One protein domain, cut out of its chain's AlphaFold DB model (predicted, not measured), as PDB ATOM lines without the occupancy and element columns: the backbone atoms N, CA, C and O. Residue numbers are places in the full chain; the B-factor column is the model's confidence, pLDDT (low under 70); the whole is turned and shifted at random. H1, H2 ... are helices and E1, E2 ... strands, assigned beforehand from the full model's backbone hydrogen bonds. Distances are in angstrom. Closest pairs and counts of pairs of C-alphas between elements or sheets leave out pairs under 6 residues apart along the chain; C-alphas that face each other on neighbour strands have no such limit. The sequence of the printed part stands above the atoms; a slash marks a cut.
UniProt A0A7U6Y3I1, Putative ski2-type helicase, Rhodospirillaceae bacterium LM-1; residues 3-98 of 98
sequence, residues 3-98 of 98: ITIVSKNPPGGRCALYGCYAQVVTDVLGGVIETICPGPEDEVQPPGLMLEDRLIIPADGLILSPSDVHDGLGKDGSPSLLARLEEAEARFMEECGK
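AT A GLANCE: This is residues 3 to 98 of the 98 residues of the protein "Putative ski2-type helicase" of Rhodospirillaceae bacterium LM-1 (UniProt A0A7U6Y3I1). H1 covers one face of a small three-stranded sheet, and H3, folded back from H2 in a helical hairpin, packs on H1's side away from the sheet. The 96 printed residues run E1 H1 E2 E3 H2 H3; the sheet is mixed, order E2 E1 E3, and the class is mixed. The whole is compact, radius of gyration of the C-alphas 12.7 A, spanning 38 by 35 by 26 A.

IN THESE COORDINATES: E1, residues 3 to 6, begins at C-alpha (6.285, -31.206, 26.309). H1 is 13 to 29, 24.5 A; E2 32 to 36; E3 48 to 51; H2 66 to 76; H3 79 to 96, 25.8 A, ending at (10.152, -27.782, 49.060).

HOW THE PARTS SIT: E1 is parallel to E2, N 5 to O 34 2.8 A, and antiparallel to E3, N 6 to O 48 2.8 A. H1 lies over E1, height 8.7 A. H1 touches H3, C-alphas of Tyr 21 and Leu 85 6.1 A apart, opposite ways at a shallow 32 degrees.

THE WHOLE: The printed part has no cut. Links E2 to E3 and E3 to H2 are long. Residues 96 to 98 have pLDDT under 70.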
ATOM      1  N   ILE A   3       6.177 -32.192  25.236       96.00
ATOM      2  CA  ILE A   3       6.285 -31.206  26.309       96.00
ATOM      3  C   ILE A   3       7.749 -30.820  26.439       96.00
ATOM      4  O   ILE A   3       8.592 -31.685  26.664       96.00
ATOM      5  N   THR A   4       8.051 -29.533  26.310       96.56
ATOM      6  CA  THR A   4       9.417 -29.028  26.445       96.56
ATOM      7  C   THR A   4       9.532 -28.170  27.694       96.56
ATOM      8  O   THR A   4       8.823 -27.180  27.854       96.56
ATOM      9  N   ILE A   5      10.446 -28.544  28.582       95.88
ATOM     10  CA  ILE A   5      10.820 -27.763  29.757       95.88
ATOM     11  C   ILE A   5      12.033 -26.919  29.382       95.88
ATOM     12  O   ILE A   5      13.088 -27.447  29.030       95.88
ATOM     13  N   VAL A   6      11.897 -25.603  29.494       95.19
ATOM     14  CA  VAL A   6      13.000 -24.659  29.323       95.19
ATOM     15  C   VAL A   6      13.598 -24.398  30.699       95.19
ATOM     16  O   VAL A   6      13.012 -23.701  31.535       95.19
ATOM     17  N   SER A   7      14.751 -25.009  30.963       93.62
ATOM     18  CA  SER A   7      15.408 -24.992  32.273       93.62
ATOM     19  C   SER A   7      16.797 -24.365  32.202       93.62
ATOM     20  O   SER A   7      17.440 -24.331  31.160       93.62
ATOM     21  N   LYS A   8      17.287 -23.892  33.349       90.06
ATOM     22  CA  LYS A   8      18.714 -23.614  33.565       90.06
ATOM     23  C   LYS A   8      19.409 -24.834  34.185       90.06
ATOM     24  O   LYS A   8      18.731 -25.716  34.717       90.06
ATOM     25  N   ASN A   9      20.743 -24.861  34.162       83.94
ATOM     26  CA  ASN A   9      21.555 -25.895  34.808       83.94
ATOM     27  C   ASN A   9      22.463 -25.278  35.898       83.94
ATOM     28  O   ASN A   9      23.318 -24.459  35.551       83.94
ATOM     29  N   PRO A  10      22.310 -25.634  37.192       82.31
ATOM     30  CA  PRO A  10      21.331 -26.575  37.749       82.31
ATOM     31  C   PRO A  10      19.895 -26.012  37.764       82.31
ATOM     32  O   PRO A  10      19.719 -24.789  37.840       82.31
ATOM     33  N   PRO A  11      18.863 -26.879  37.713       82.06
ATOM     34  CA  PRO A  11      17.467 -26.451  37.709       82.06
ATOM     35  C   PRO A  11      17.118 -25.695  38.996       82.06
ATOM     36  O   PRO A  11      17.463 -26.110  40.100       82.06
ATOM     37  N   GLY A  12      16.432 -24.559  38.850       86.75
ATOM     38  CA  GLY A  12      15.861 -23.832  39.989       86.75
ATOM     39  C   GLY A  12      14.494 -24.391  40.392       86.75
ATOM     40  O   GLY A  12      13.892 -25.150  39.636       86.75
ATOM     41  N   GLY A  13      13.957 -23.941  41.533       89.94
ATOM     42  CA  GLY A  13      12.665 -24.417  42.052       89.94
ATOM     43  C   GLY A  13      11.510 -24.324  41.045       89.94
ATOM     44  O   GLY A  13      10.769 -25.284  40.877       89.94
ATOM     45  N   ARG A  14      11.413 -23.226  40.281       92.38
ATOM     46  CA  ARG A  14      10.386 -23.076  39.228       92.38
ATOM     47  C   ARG A  14      10.555 -24.072  38.076       92.38
ATOM     48  O   ARG A  14       9.565 -24.583  37.571       92.38
ATOM     49  N   CYS A  15      11.789 -24.380  37.673       92.75
ATOM     50  CA  CYS A  15      12.037 -25.375  36.624       92.75
ATOM     51  C   CYS A  15      11.646 -26.782  37.102       92.75
ATOM     52  O   CYS A  15      11.083 -27.552  36.330       92.75
ATOM     53  N   ALA A  16      11.903 -27.097  38.379       92.94
ATOM     54  CA  ALA A  16      11.472 -28.354  38.985       92.94
ATOM     55  C   ALA A  16       9.938 -28.457  39.052       92.94
ATOM     56  O   ALA A  16       9.388 -29.473  38.633       92.94
ATOM     57  N   LEU A  17       9.249 -27.384  39.462       94.62
ATOM     58  CA  LEU A  17       7.784 -27.314  39.446       94.62
ATOM     59  C   LEU A  17       7.216 -27.549  38.037       94.62
ATOM     60  O   LEU A  17       6.306 -28.353  37.858       94.62
ATOM     61  N   TYR A  18       7.783 -26.903  37.015       95.31
ATOM     62  CA  TYR A  18       7.321 -27.083  35.633       95.31
ATOM     63  C   TYR A  18       7.586 -28.508  35.129       95.31
ATOM     64  O   TYR A  18       6.797 -29.044  34.352       95.31
ATOM     65  N   GLY A  19       8.646 -29.154  35.623       94.81
ATOM     66  CA  GLY A  19       8.874 -30.584  35.433       94.81
ATOM     67  C   GLY A  19       7.792 -31.459  36.068       94.81
ATOM     68  O   GLY A  19       7.356 -32.422  35.441       94.81
ATOM     69  N   CYS A  20       7.293 -31.105  37.256       95.44
ATOM     70  CA  CYS A  20       6.157 -31.799  37.868       95.44
ATOM     71  C   CYS A  20       4.890 -31.676  37.015       95.44
ATOM     72  O   CYS A  20       4.230 -32.685  36.772       95.44
ATOM     73  N   TYR A  21       4.581 -30.483  36.498       96.94
ATOM     74  CA  TYR A  21       3.447 -30.311  35.587       96.94
ATOM     75  C   TYR A  21       3.610 -31.129  34.306       96.94
ATOM     76  O   TYR A  21       2.694 -31.857  33.930       96.94
ATOM     77  N   ALA A  22       4.784 -31.073  33.669       96.38
ATOM     78  CA  ALA A  22       5.078 -31.872  32.483       96.38
ATOM     79  C   ALA A  22       4.853 -33.369  32.740       96.38
ATOM     80  O   ALA A  22       4.224 -34.051  31.930       96.38
ATOM     81  N   GLN A  23       5.295 -33.865  33.900       96.44
ATOM     82  CA  GLN A  23       5.106 -35.256  34.289       96.44
ATOM     83  C   GLN A  23       3.629 -35.630  34.411       96.44
ATOM     84  O   GLN A  23       3.224 -36.640  33.837       96.44
ATOM     85  N   VAL A  24       2.826 -34.808  35.092       96.69
ATOM     86  CA  VAL A  24       1.376 -35.024  35.227       96.69
ATOM     87  C   VAL A  24       0.694 -35.062  33.861       96.69
ATOM     88  O   VAL A  24      -0.089 -35.968  33.586       96.69
ATOM     89  N   VAL A  25       1.015 -34.115  32.978       95.50
ATOM     90  CA  VAL A  25       0.422 -34.070  31.638       95.50
ATOM     91  C   VAL A  25       0.783 -35.324  30.839       95.50
ATOM     92  O   VAL A  25      -0.104 -35.935  30.244       95.50
ATOM     93  N   THR A  26       2.047 -35.759  30.855       95.31
ATOM     94  CA  THR A  26       2.436 -36.994  30.151       95.31
ATOM     95  C   THR A  26       1.845 -38.265  30.752       95.31
ATOM     96  O   THR A  26       1.600 -39.204  30.003       95.31
ATOM     97  N   ASP A  27       1.597 -38.310  32.061       95.19
ATOM     98  CA  ASP A  27       0.964 -39.460  32.718       95.19
ATOM     99  C   ASP A  27      -0.492 -39.633  32.258       95.19
ATOM    100  O   ASP A  27      -0.934 -40.741  31.965       95.19
ATOM    101  N   VAL A  28      -1.217 -38.520  32.108       94.62
ATOM    102  CA  VAL A  28      -2.642 -38.529  31.747       94.62
ATOM    103  C   VAL A  28      -2.872 -38.611  30.237       94.62
ATOM    104  O   VAL A  28      -3.734 -39.364  29.788       94.62
ATOM    105  N   LEU A  29      -2.138 -37.826  29.445       93.50
ATOM    106  CA  LEU A  29      -2.364 -37.692  27.999       93.50
ATOM    107  C   LEU A  29      -1.378 -38.510  27.153       93.50
ATOM    108  O   LEU A  29      -1.548 -38.630  25.938       93.50
ATOM    109  N   GLY A  30      -0.343 -39.080  27.776       92.19
ATOM    110  CA  GLY A  30       0.789 -39.673  27.073       92.19
ATOM    111  C   GLY A  30       1.684 -38.615  26.417       92.19
ATOM    112  O   GLY A  30       1.299 -37.466  26.199       92.19
ATOM    113  N   GLY A  31       2.909 -38.991  26.059       90.62
ATOM    114  CA  GLY A  31       3.817 -38.087  25.356       90.62
ATOM    115  C   GLY A  31       5.275 -38.260  25.731       90.62
ATOM    116  O   GLY A  31       5.665 -39.255  26.336       90.62
ATOM    117  N   VAL A  32       6.071 -37.271  25.337       95.12
ATOM    118  CA  VAL A  32       7.499 -37.199  25.642       95.12
ATOM    119  C   VAL A  32       7.816 -35.866  26.300       95.12
ATOM    120  O   VAL A  32       7.339 -34.818  25.857       95.12
ATOM    121  N   ILE A  33       8.627 -35.926  27.355       95.94
ATOM    122  CA  ILE A  33       9.198 -34.750  28.004       95.94
ATOM    123  C   ILE A  33      10.601 -34.552  27.451       95.94
ATOM    124  O   ILE A  33      11.440 -35.449  27.510       95.94
ATOM    125  N   GLU A  34      10.856 -33.359  26.941       95.44
ATOM    126  CA  GLU A  34      12.174 -32.886  26.551       95.44
ATOM    127  C   GLU A  34      12.571 -31.744  27.485       95.44
ATOM    128  O   GLU A  34      11.741 -30.922  27.863       95.44
ATOM    129  N   THR A  35      13.836 -31.683  27.887       94.06
ATOM    130  CA  THR A  35      14.367 -30.539  28.638       94.06
ATOM    131  C   THR A  35      15.454 -29.886  27.811       94.06
ATOM    132  O   THR A  35      16.408 -30.552  27.412       94.06
ATOM    133  N   ILE A  36      15.320 -28.584  27.582       94.50
ATOM    134  CA  ILE A  36      16.318 -27.778  26.884       94.50
ATOM    135  C   ILE A  36      16.924 -26.748  27.836       94.50
ATOM    136  O   ILE A  36      16.256 -26.237  28.738       94.50
ATOM    137  N   CYS A  37      18.209 -26.462  27.630       93.44
ATOM    138  CA  CYS A  37      18.936 -25.387  28.297       93.44
ATOM    139  C   CYS A  37      19.319 -24.354  27.230       93.44
ATOM    140  O   CYS A  37      20.306 -24.580  26.529       93.44
ATOM    141  N   PRO A  38      18.527 -23.283  27.055       92.25
ATOM    142  CA  PRO A  38      18.770 -22.294  26.012       92.25
ATOM    143  C   PRO A  38      20.043 -21.488  26.294       92.25
ATOM    144  O   PRO A  38      20.445 -21.292  27.447       92.25
ATOM    145  N   GLY A  39      20.673 -21.018  25.223       91.12
ATOM    146  CA  GLY A  39      21.734 -20.027  25.263       91.12
ATOM    147  C   GLY A  39      21.196 -18.602  25.455       91.12
ATOM    148  O   GLY A  39      19.987 -18.369  25.495       91.12
ATOM    149  N   PRO A  40      22.092 -17.609  25.569       87.75
ATOM    150  CA  PRO A  40      21.707 -16.210  25.776       87.75
ATOM    151  C   PRO A  40      21.015 -15.569  24.561       87.75
ATOM    152  O   PRO A  40      20.391 -14.523  24.711       87.75
ATOM    153  N   GLU A  41      21.148 -16.162  23.373       91.25
ATOM    154  CA  GLU A  41      20.574 -15.658  22.116       91.25
ATOM    155  C   GLU A  41      19.229 -16.315  21.768       91.25
ATOM    156  O   GLU A  41      18.556 -15.884  20.836       91.25
ATOM    157  N   ASP A  42      18.831 -17.352  22.509       91.31
ATOM    158  CA  ASP A  42      17.560 -18.037  22.303       91.31
ATOM    159  C   ASP A  42      16.374 -17.166  22.737       91.31
ATOM    160  O   ASP A  42      16.411 -16.476  23.759       91.31
ATOM    161  N   GLU A  43      15.281 -17.248  21.979       88.06
ATOM    162  CA  GLU A  43      14.066 -16.464  22.218       88.06
ATOM    163  C   GLU A  43      13.383 -16.829  23.545       88.06
ATOM    164  O   GLU A  43      12.906 -15.956  24.274       88.06
ATOM    165  N   VAL A  44      13.364 -18.120  23.887       89.69
ATOM    166  CA  VAL A  44      12.721 -18.617  25.104       89.69
ATOM    167  C   VAL A  44      13.767 -18.819  26.188       89.69
ATOM    168  O   VAL A  44      14.682 -19.627  26.052       89.69
ATOM    169  N   GLN A  45      13.597 -18.106  27.296       91.56
ATOM    170  CA  GLN A  45      14.499 -18.152  28.442       91.56
ATOM    171  C   GLN A  45      13.868 -18.933  29.609       91.56
ATOM    172  O   GLN A  45      12.643 -18.960  29.753       91.56
ATOM    173  N   PRO A  46      14.673 -19.584  30.467       91.25
ATOM    174  CA  PRO A  46      14.160 -20.316  31.612       91.25
ATOM    175  C   PRO A  46      13.698 -19.353  32.724       91.25
ATOM    176  O   PRO A  46      14.332 -18.318  32.945       91.25
ATOM    177  N   PRO A  47      12.680 -19.719  33.525       93.56
ATOM    178  CA  PRO A  47      11.898 -20.951  33.451       93.56
ATOM    179  C   PRO A  47      10.766 -20.855  32.415       93.56
ATOM    180  O   PRO A  47       9.994 -19.900  32.432       93.56
ATOM    181  N   GLY A  48      10.611 -21.888  31.587       94.25
ATOM    182  CA  GLY A  48       9.524 -21.978  30.608       94.25
ATOM    183  C   GLY A  48       8.976 -23.395  30.468       94.25
ATOM    184  O   GLY A  48       9.672 -24.373  30.751       94.25
ATOM    185  N   LEU A  49       7.723 -23.501  30.032       96.25
ATOM    186  CA  LEU A  49       7.061 -24.755  29.687       96.25
ATOM    187  C   LEU A  49       6.370 -24.576  28.339       96.25
ATOM    188  O   LEU A  49       5.618 -23.621  28.151       96.25
ATOM    189  N   MET A  50       6.621 -25.494  27.414       95.88
ATOM    190  CA  MET A  50       6.013 -25.491  26.091       95.88
ATOM    191  C   MET A  50       5.217 -26.775  25.880       95.88
ATOM    192  O   MET A  50       5.687 -27.864  26.218       95.88
ATOM    193  N   LEU A  51       4.032 -26.646  25.291       94.31
ATOM    194  CA  LEU A  51       3.156 -27.756  24.923       94.31
ATOM    195  C   LEU A  51       2.976 -27.726  23.407       94.31
ATOM    196  O   LEU A  51       2.499 -26.726  22.880       94.31
ATOM    197  N   GLU A  52       3.381 -28.788  22.704       92.06
ATOM    198  CA  GLU A  52       3.320 -28.855  21.231       92.06
ATOM    199  C   GLU A  52       3.945 -27.608  20.561       92.06
ATOM    200  O   GLU A  52       3.334 -26.985  19.699       92.06
ATOM    201  N   ASP A  53       5.154 -27.220  20.994       89.38
ATOM    202  CA  ASP A  53       5.899 -26.032  20.516       89.38
ATOM    203  C   ASP A  53       5.321 -24.665  20.949       89.38
ATOM    204  O   ASP A  53       5.910 -23.618  20.694       89.38
ATOM    205  N   ARG A  54       4.206 -24.639  21.689       93.19
ATOM    206  CA  ARG A  54       3.605 -23.405  22.209       93.19
ATOM    207  C   ARG A  54       4.079 -23.096  23.622       93.19
ATOM    208  O   ARG A  54       3.785 -23.853  24.545       93.19
ATOM    209  N   LEU A  55       4.737 -21.954  23.813       94.81
ATOM    210  CA  LEU A  55       5.089 -21.446  25.141       94.81
ATOM    211  C   LEU A  55       3.830 -21.087  25.941       94.81
ATOM    212  O   LEU A  55       2.970 -20.347  25.462       94.81
ATOM    213  N   ILE A  56       3.734 -21.602  27.167       95.62
ATOM    214  CA  ILE A  56       2.661 -21.250  28.096       95.62
ATOM    215  C   ILE A  56       3.095 -20.027  28.899       95.62
ATOM    216  O   ILE A  56       4.176 -20.013  29.491       95.62
ATOM    217  N   ILE A  57       2.248 -18.999  28.902       94.31
ATOM    218  CA  ILE A  57       2.490 -17.745  29.612       94.31
ATOM    219  C   ILE A  57       1.651 -17.740  30.889       94.31
ATOM    220  O   ILE A  57       0.449 -17.982  30.802       94.31
ATOM    221  N   PRO A  58       2.249 -17.460  32.058       94.75
ATOM    222  CA  PRO A  58       1.496 -17.357  33.299       94.75
ATOM    223  C   PRO A  58       0.541 -16.165  33.259       94.75
ATOM    224  O   PRO A  58       0.968 -15.050  32.949       94.75
ATOM    225  N   ALA A  59      -0.720 -16.369  33.637       94.25
ATOM    226  CA  ALA A  59      -1.731 -15.313  33.675       94.25
ATOM    227  C   ALA A  59      -1.356 -14.160  34.625       94.25
ATOM    228  O   ALA A  59      -1.646 -13.001  34.337       94.25
ATOM    229  N   ASP A  60      -0.671 -14.470  35.728       91.25
ATOM    230  CA  ASP A  60      -0.165 -13.484  36.697       91.25
ATOM    231  C   ASP A  60       1.197 -12.880  36.286       91.25
ATOM    232  O   ASP A  60       1.715 -11.965  36.918       91.25
ATOM    233  N   GLY A  61       1.821 -13.389  35.219       89.38
ATOM    234  CA  GLY A  61       3.136 -12.934  34.757       89.38
ATOM    235  C   GLY A  61       4.321 -13.395  35.619       89.38
ATOM    236  O   GLY A  61       5.462 -13.061  35.302       89.38
ATOM    237  N   LEU A  62       4.086 -14.166  36.691       89.56
ATOM    238  CA  LEU A  62       5.126 -14.568  37.649       89.56
ATOM    239  C   LEU A  62       5.495 -16.057  37.604       89.56
ATOM    240  O   LEU A  62       6.681 -16.393  37.510       89.56
ATOM    241  N   ILE A  63       4.511 -16.947  37.729       92.62
ATOM    242  CA  ILE A  63       4.698 -18.401  37.802       92.62
ATOM    243  C   ILE A  63       3.525 -19.100  37.126       92.62
ATOM    244  O   ILE A  63       2.398 -18.624  37.233       92.62
ATOM    245  N   LEU A  64       3.791 -20.197  36.415       95.81
ATOM    246  CA  LEU A  64       2.714 -21.019  35.871       95.81
ATOM    247  C   LEU A  64       1.936 -21.652  37.017       95.81
ATOM    248  O   LEU A  64       2.527 -22.318  37.862       95.81
ATOM    249  N   SER A  65       0.629 -21.449  36.989       96.44
ATOM    250  CA  SER A  65      -0.339 -22.148  37.819       96.44
ATOM    251  C   SER A  65      -0.843 -23.425  37.123       96.44
ATOM    252  O   SER A  65      -0.719 -23.563  35.897       96.44
ATOM    253  N   PRO A  66      -1.496 -24.342  37.857       97.00
ATOM    254  CA  PRO A  66      -2.194 -25.488  37.279       97.00
ATOM    255  C   PRO A  66      -3.194 -25.077  36.191       97.00
ATOM    256  O   PRO A  66      -3.313 -25.747  35.164       97.00
ATOM    257  N   SER A  67      -3.879 -23.945  36.386       96.75
ATOM    258  CA  SER A  67      -4.838 -23.399  35.427       96.75
ATOM    259  C   SER A  67      -4.173 -22.905  34.144       96.75
ATOM    260  O   SER A  67      -4.727 -23.140  33.073       96.75
ATOM    261  N   ASP A  68      -2.984 -22.296  34.220       97.44
ATOM    262  CA  ASP A  68      -2.235 -21.866  33.028       97.44
ATOM    263  C   ASP A  68      -1.842 -23.065  32.160       97.44
ATOM    264  O   ASP A  68      -1.987 -23.044  30.939       97.44
ATOM    265  N   VAL A  69      -1.372 -24.148  32.790       96.19
ATOM    266  CA  VAL A  69      -1.024 -25.387  32.080       96.19
ATOM    267  C   VAL A  69      -2.274 -26.034  31.486       96.19
ATOM    268  O   VAL A  69      -2.247 -26.471  30.337       96.19
ATOM    269  N   HIS A  70      -3.377 -26.065  32.237       96.69
ATOM    270  CA  HIS A  70      -4.650 -26.605  31.769       96.69
ATOM    271  C   HIS A  70      -5.214 -25.826  30.569       96.69
ATOM    272  O   HIS A  70      -5.589 -26.438  29.571       96.69
ATOM    273  N   ASP A  71      -5.244 -24.493  30.622       95.06
ATOM    274  CA  ASP A  71      -5.619 -23.649  29.474       95.06
ATOM    275  C   ASP A  71      -4.649 -23.854  28.295       95.06
ATOM    276  O   ASP A  71      -5.042 -23.988  27.131       95.06
ATOM    277  N   GLY A  72      -3.371 -24.044  28.632       93.62
ATOM    278  CA  GLY A  72      -2.294 -24.468  27.752       93.62
ATOM    279  C   GLY A  72      -2.595 -25.712  26.902       93.62
ATOM    280  O   GLY A  72      -2.076 -25.838  25.794       93.62
ATOM    281  N   LEU A  73      -3.449 -26.612  27.386       93.25
ATOM    282  CA  LEU A  73      -3.835 -27.846  26.699       93.25
ATOM    283  C   LEU A  73      -5.062 -27.678  25.797       93.25
ATOM    284  O   LEU A  73      -5.320 -28.517  24.934       93.25
ATOM    285  N   GLY A  74      -5.832 -26.604  25.974       91.38
ATOM    286  CA  GLY A  74      -7.054 -26.353  25.217       91.38
ATOM    287  C   GLY A  74      -8.029 -27.532  25.283       91.38
ATOM    288  O   GLY A  74      -8.510 -27.900  26.351       91.38
ATOM    289  N   LYS A  75      -8.327 -28.139  24.128       90.06
ATOM    290  CA  LYS A  75      -9.292 -29.250  24.000       90.06
ATOM    291  C   LYS A  75      -8.860 -30.543  24.703       90.06
ATOM    292  O   LYS A  75      -9.707 -31.396  24.946       90.06
ATOM    293  N   ASP A  76      -7.564 -30.694  24.963       90.12
ATOM    294  CA  ASP A  76      -6.992 -31.863  25.631       90.12
ATOM    295  C   ASP A  76      -7.006 -31.693  27.166       90.12
ATOM    296  O   ASP A  76      -6.746 -32.639  27.912       90.12
ATOM    297  N   GLY A  77      -7.360 -30.495  27.650       90.31
ATOM    298  CA  GLY A  77      -7.625 -30.229  29.057       90.31
ATOM    299  C   GLY A  77      -8.867 -30.976  29.551       90.31
ATOM    300  O   GLY A  77      -9.879 -31.090  28.856       90.31
ATOM    301  N   SER A  78      -8.805 -31.489  30.780       94.81
ATOM    302  CA  SER A  78      -9.959 -32.074  31.464       94.81
ATOM    303  C   SER A  78      -9.981 -31.659  32.938       94.81
ATOM    304  O   SER A  78      -8.915 -31.446  33.522       94.81
ATOM    305  N   PRO A  79     -11.161 -31.608  33.589       95.00
ATOM    306  CA  PRO A  79     -11.257 -31.273  35.012       95.00
ATOM    307  C   PRO A  79     -10.427 -32.204  35.904       95.00
ATOM    308  O   PRO A  79      -9.826 -31.765  36.879       95.00
ATOM    309  N   SER A  80     -10.350 -33.489  35.547       95.12
ATOM    310  CA  SER A  80      -9.532 -34.472  36.262       95.12
ATOM    311  C   SER A  80      -8.038 -34.177  36.139       95.12
ATOM    312  O   SER A  80      -7.297 -34.364  37.097       95.12
ATOM    313  N   LEU A  81      -7.588 -33.706  34.972       95.56
ATOM    314  CA  LEU A  81      -6.198 -33.309  34.765       95.56
ATOM    315  C   LEU A  81      -5.855 -32.036  35.543       95.56
ATOM    316  O   LEU A  81      -4.784 -31.974  36.141       95.56
ATOM    317  N   LEU A  82      -6.763 -31.056  35.582       97.50
ATOM    318  CA  LEU A  82      -6.582 -29.858  36.402       97.50
ATOM    319  C   LEU A  82      -6.394 -30.226  37.879       97.50
ATOM    320  O   LEU A  82      -5.393 -29.830  38.469       97.50
ATOM    321  N   ALA A  83      -7.263 -31.082  38.425       97.50
ATOM    322  CA  ALA A  83      -7.142 -31.548  39.807       97.50
ATOM    323  C   ALA A  83      -5.786 -32.222  40.084       97.50
ATOM    324  O   ALA A  83      -5.142 -31.950  41.095       97.50
ATOM    325  N   ARG A  84      -5.295 -33.055  39.156       97.19
ATOM    326  CA  ARG A  84      -3.976 -33.702  39.273       97.19
ATOM    327  C   ARG A  84      -2.818 -32.701  39.254       97.19
ATOM    328  O   ARG A  84      -1.824 -32.920  39.943       97.19
ATOM    329  N   LEU A  85      -2.925 -31.630  38.466       97.19
ATOM    330  CA  LEU A  85      -1.932 -30.553  38.432       97.19
ATOM    331  C   LEU A  85      -1.925 -29.764  39.749       97.19
ATOM    332  O   LEU A  85      -0.850 -29.489  40.278       97.19
ATOM    333  N   GLU A  86      -3.103 -29.457  40.300       97.75
ATOM    334  CA  GLU A  86      -3.256 -28.794  41.604       97.75
ATOM    335  C   GLU A  86      -2.674 -29.646  42.744       97.75
ATOM    336  O   GLU A  86      -1.919 -29.150  43.578       97.75
ATOM    337  N   GLU A  87      -2.946 -30.953  42.750       96.62
ATOM    338  CA  GLU A  87      -2.367 -31.885  43.725       96.62
ATOM    339  C   GLU A  87      -0.840 -31.976  43.612       96.62
ATOM    340  O   GLU A  87      -0.141 -32.038  44.627       96.62
ATOM    341  N   ALA A  88      -0.305 -31.987  42.389       94.94
ATOM    342  CA  ALA A  88       1.136 -32.017  42.167       94.94
ATOM    343  C   ALA A  88       1.821 -30.729  42.644       94.94
ATOM    344  O   ALA A  88       2.902 -30.805  43.230       94.94
ATOM    345  N   GLU A  89       1.193 -29.569  42.437       94.81
ATOM    346  CA  GLU A  89       1.677 -28.291  42.965       94.81
ATOM    347  C   GLU A  89       1.685 -28.287  44.495       94.81
ATOM    348  O   GLU A  89       2.710 -27.971  45.102       94.81
ATOM    349  N   ALA A  90       0.570 -28.678  45.120       94.75
ATOM    350  CA  ALA A  90       0.452 -28.750  46.571       94.75
ATOM    351  C   ALA A  90       1.546 -29.643  47.170       94.75
ATOM    352  O   ALA A  90       2.291 -29.203  48.046       94.75
ATOM    353  N   ARG A  91       1.729 -30.848  46.609       93.25
ATOM    354  CA  ARG A  91       2.779 -31.774  47.048       93.25
ATOM    355  C   ARG A  91       4.172 -31.166  46.894       93.25
ATOM    356  O   ARG A  91       4.979 -31.250  47.813       93.25
ATOM    357  N   PHE A  92       4.455 -30.518  45.762       91.88
ATOM    358  CA  PHE A  92       5.744 -29.863  45.535       91.88
ATOM    359  C   PHE A  92       6.016 -28.761  46.570       91.88
ATOM    360  O   PHE A  92       7.128 -28.661  47.087       91.88
ATOM    361  N   MET A  93       5.007 -27.956  46.914       88.44
ATOM    362  CA  MET A  93       5.128 -26.922  47.945       88.44
ATOM    363  C   MET A  93       5.384 -27.511  49.338       88.44
ATOM    364  O   MET A  93       6.191 -26.964  50.087       88.44
ATOM    365  N   GLU A  94       4.754 -28.635  49.681       89.38
ATOM    366  CA  GLU A  94       4.998 -29.343  50.945       89.38
ATOM    367  C   GLU A  94       6.406 -29.958  51.019       89.38
ATOM    368  O   GLU A  94       7.026 -29.966  52.085       89.38
ATOM    369  N   GLU A  95       6.921 -30.467  49.897       83.69
ATOM    370  CA  GLU A  95       8.255 -31.073  49.803       83.69
ATOM    371  C   GLU A  95       9.378 -30.021  49.781       83.69
ATOM    372  O   GLU A  95      10.401 -30.213  50.435       83.69
ATOM    373  N   CYS A  96       9.192 -28.894  49.084       68.31
ATOM    374  CA  CYS A  96      10.152 -27.782  49.060       68.31
ATOM    375  C   CYS A  96      10.043 -26.828  50.261       68.31
ATOM    376  O   CYS A  96      10.944 -26.018  50.467       68.31
ATOM    377  N   GLY A  97       8.954 -26.889  51.032       58.16
ATOM    378  CA  GLY A  97       8.743 -26.091  52.242       58.16
ATOM    379  C   GLY A  97       9.385 -26.665  53.512       58.16
ATOM    380  O   GLY A  97       9.189 -26.094  54.587       58.16
ATOM    381  N   LYS A  98      10.108 -27.789  53.407       45.12
ATOM    382  CA  LYS A  98      10.828 -28.444  54.510       45.12
ATOM    383  C   LYS A  98      12.318 -28.136  54.530       45.12
ATOM    384  O   LYS A  98      12.928 -28.039  53.444       45.12
TER     385      LYS A  98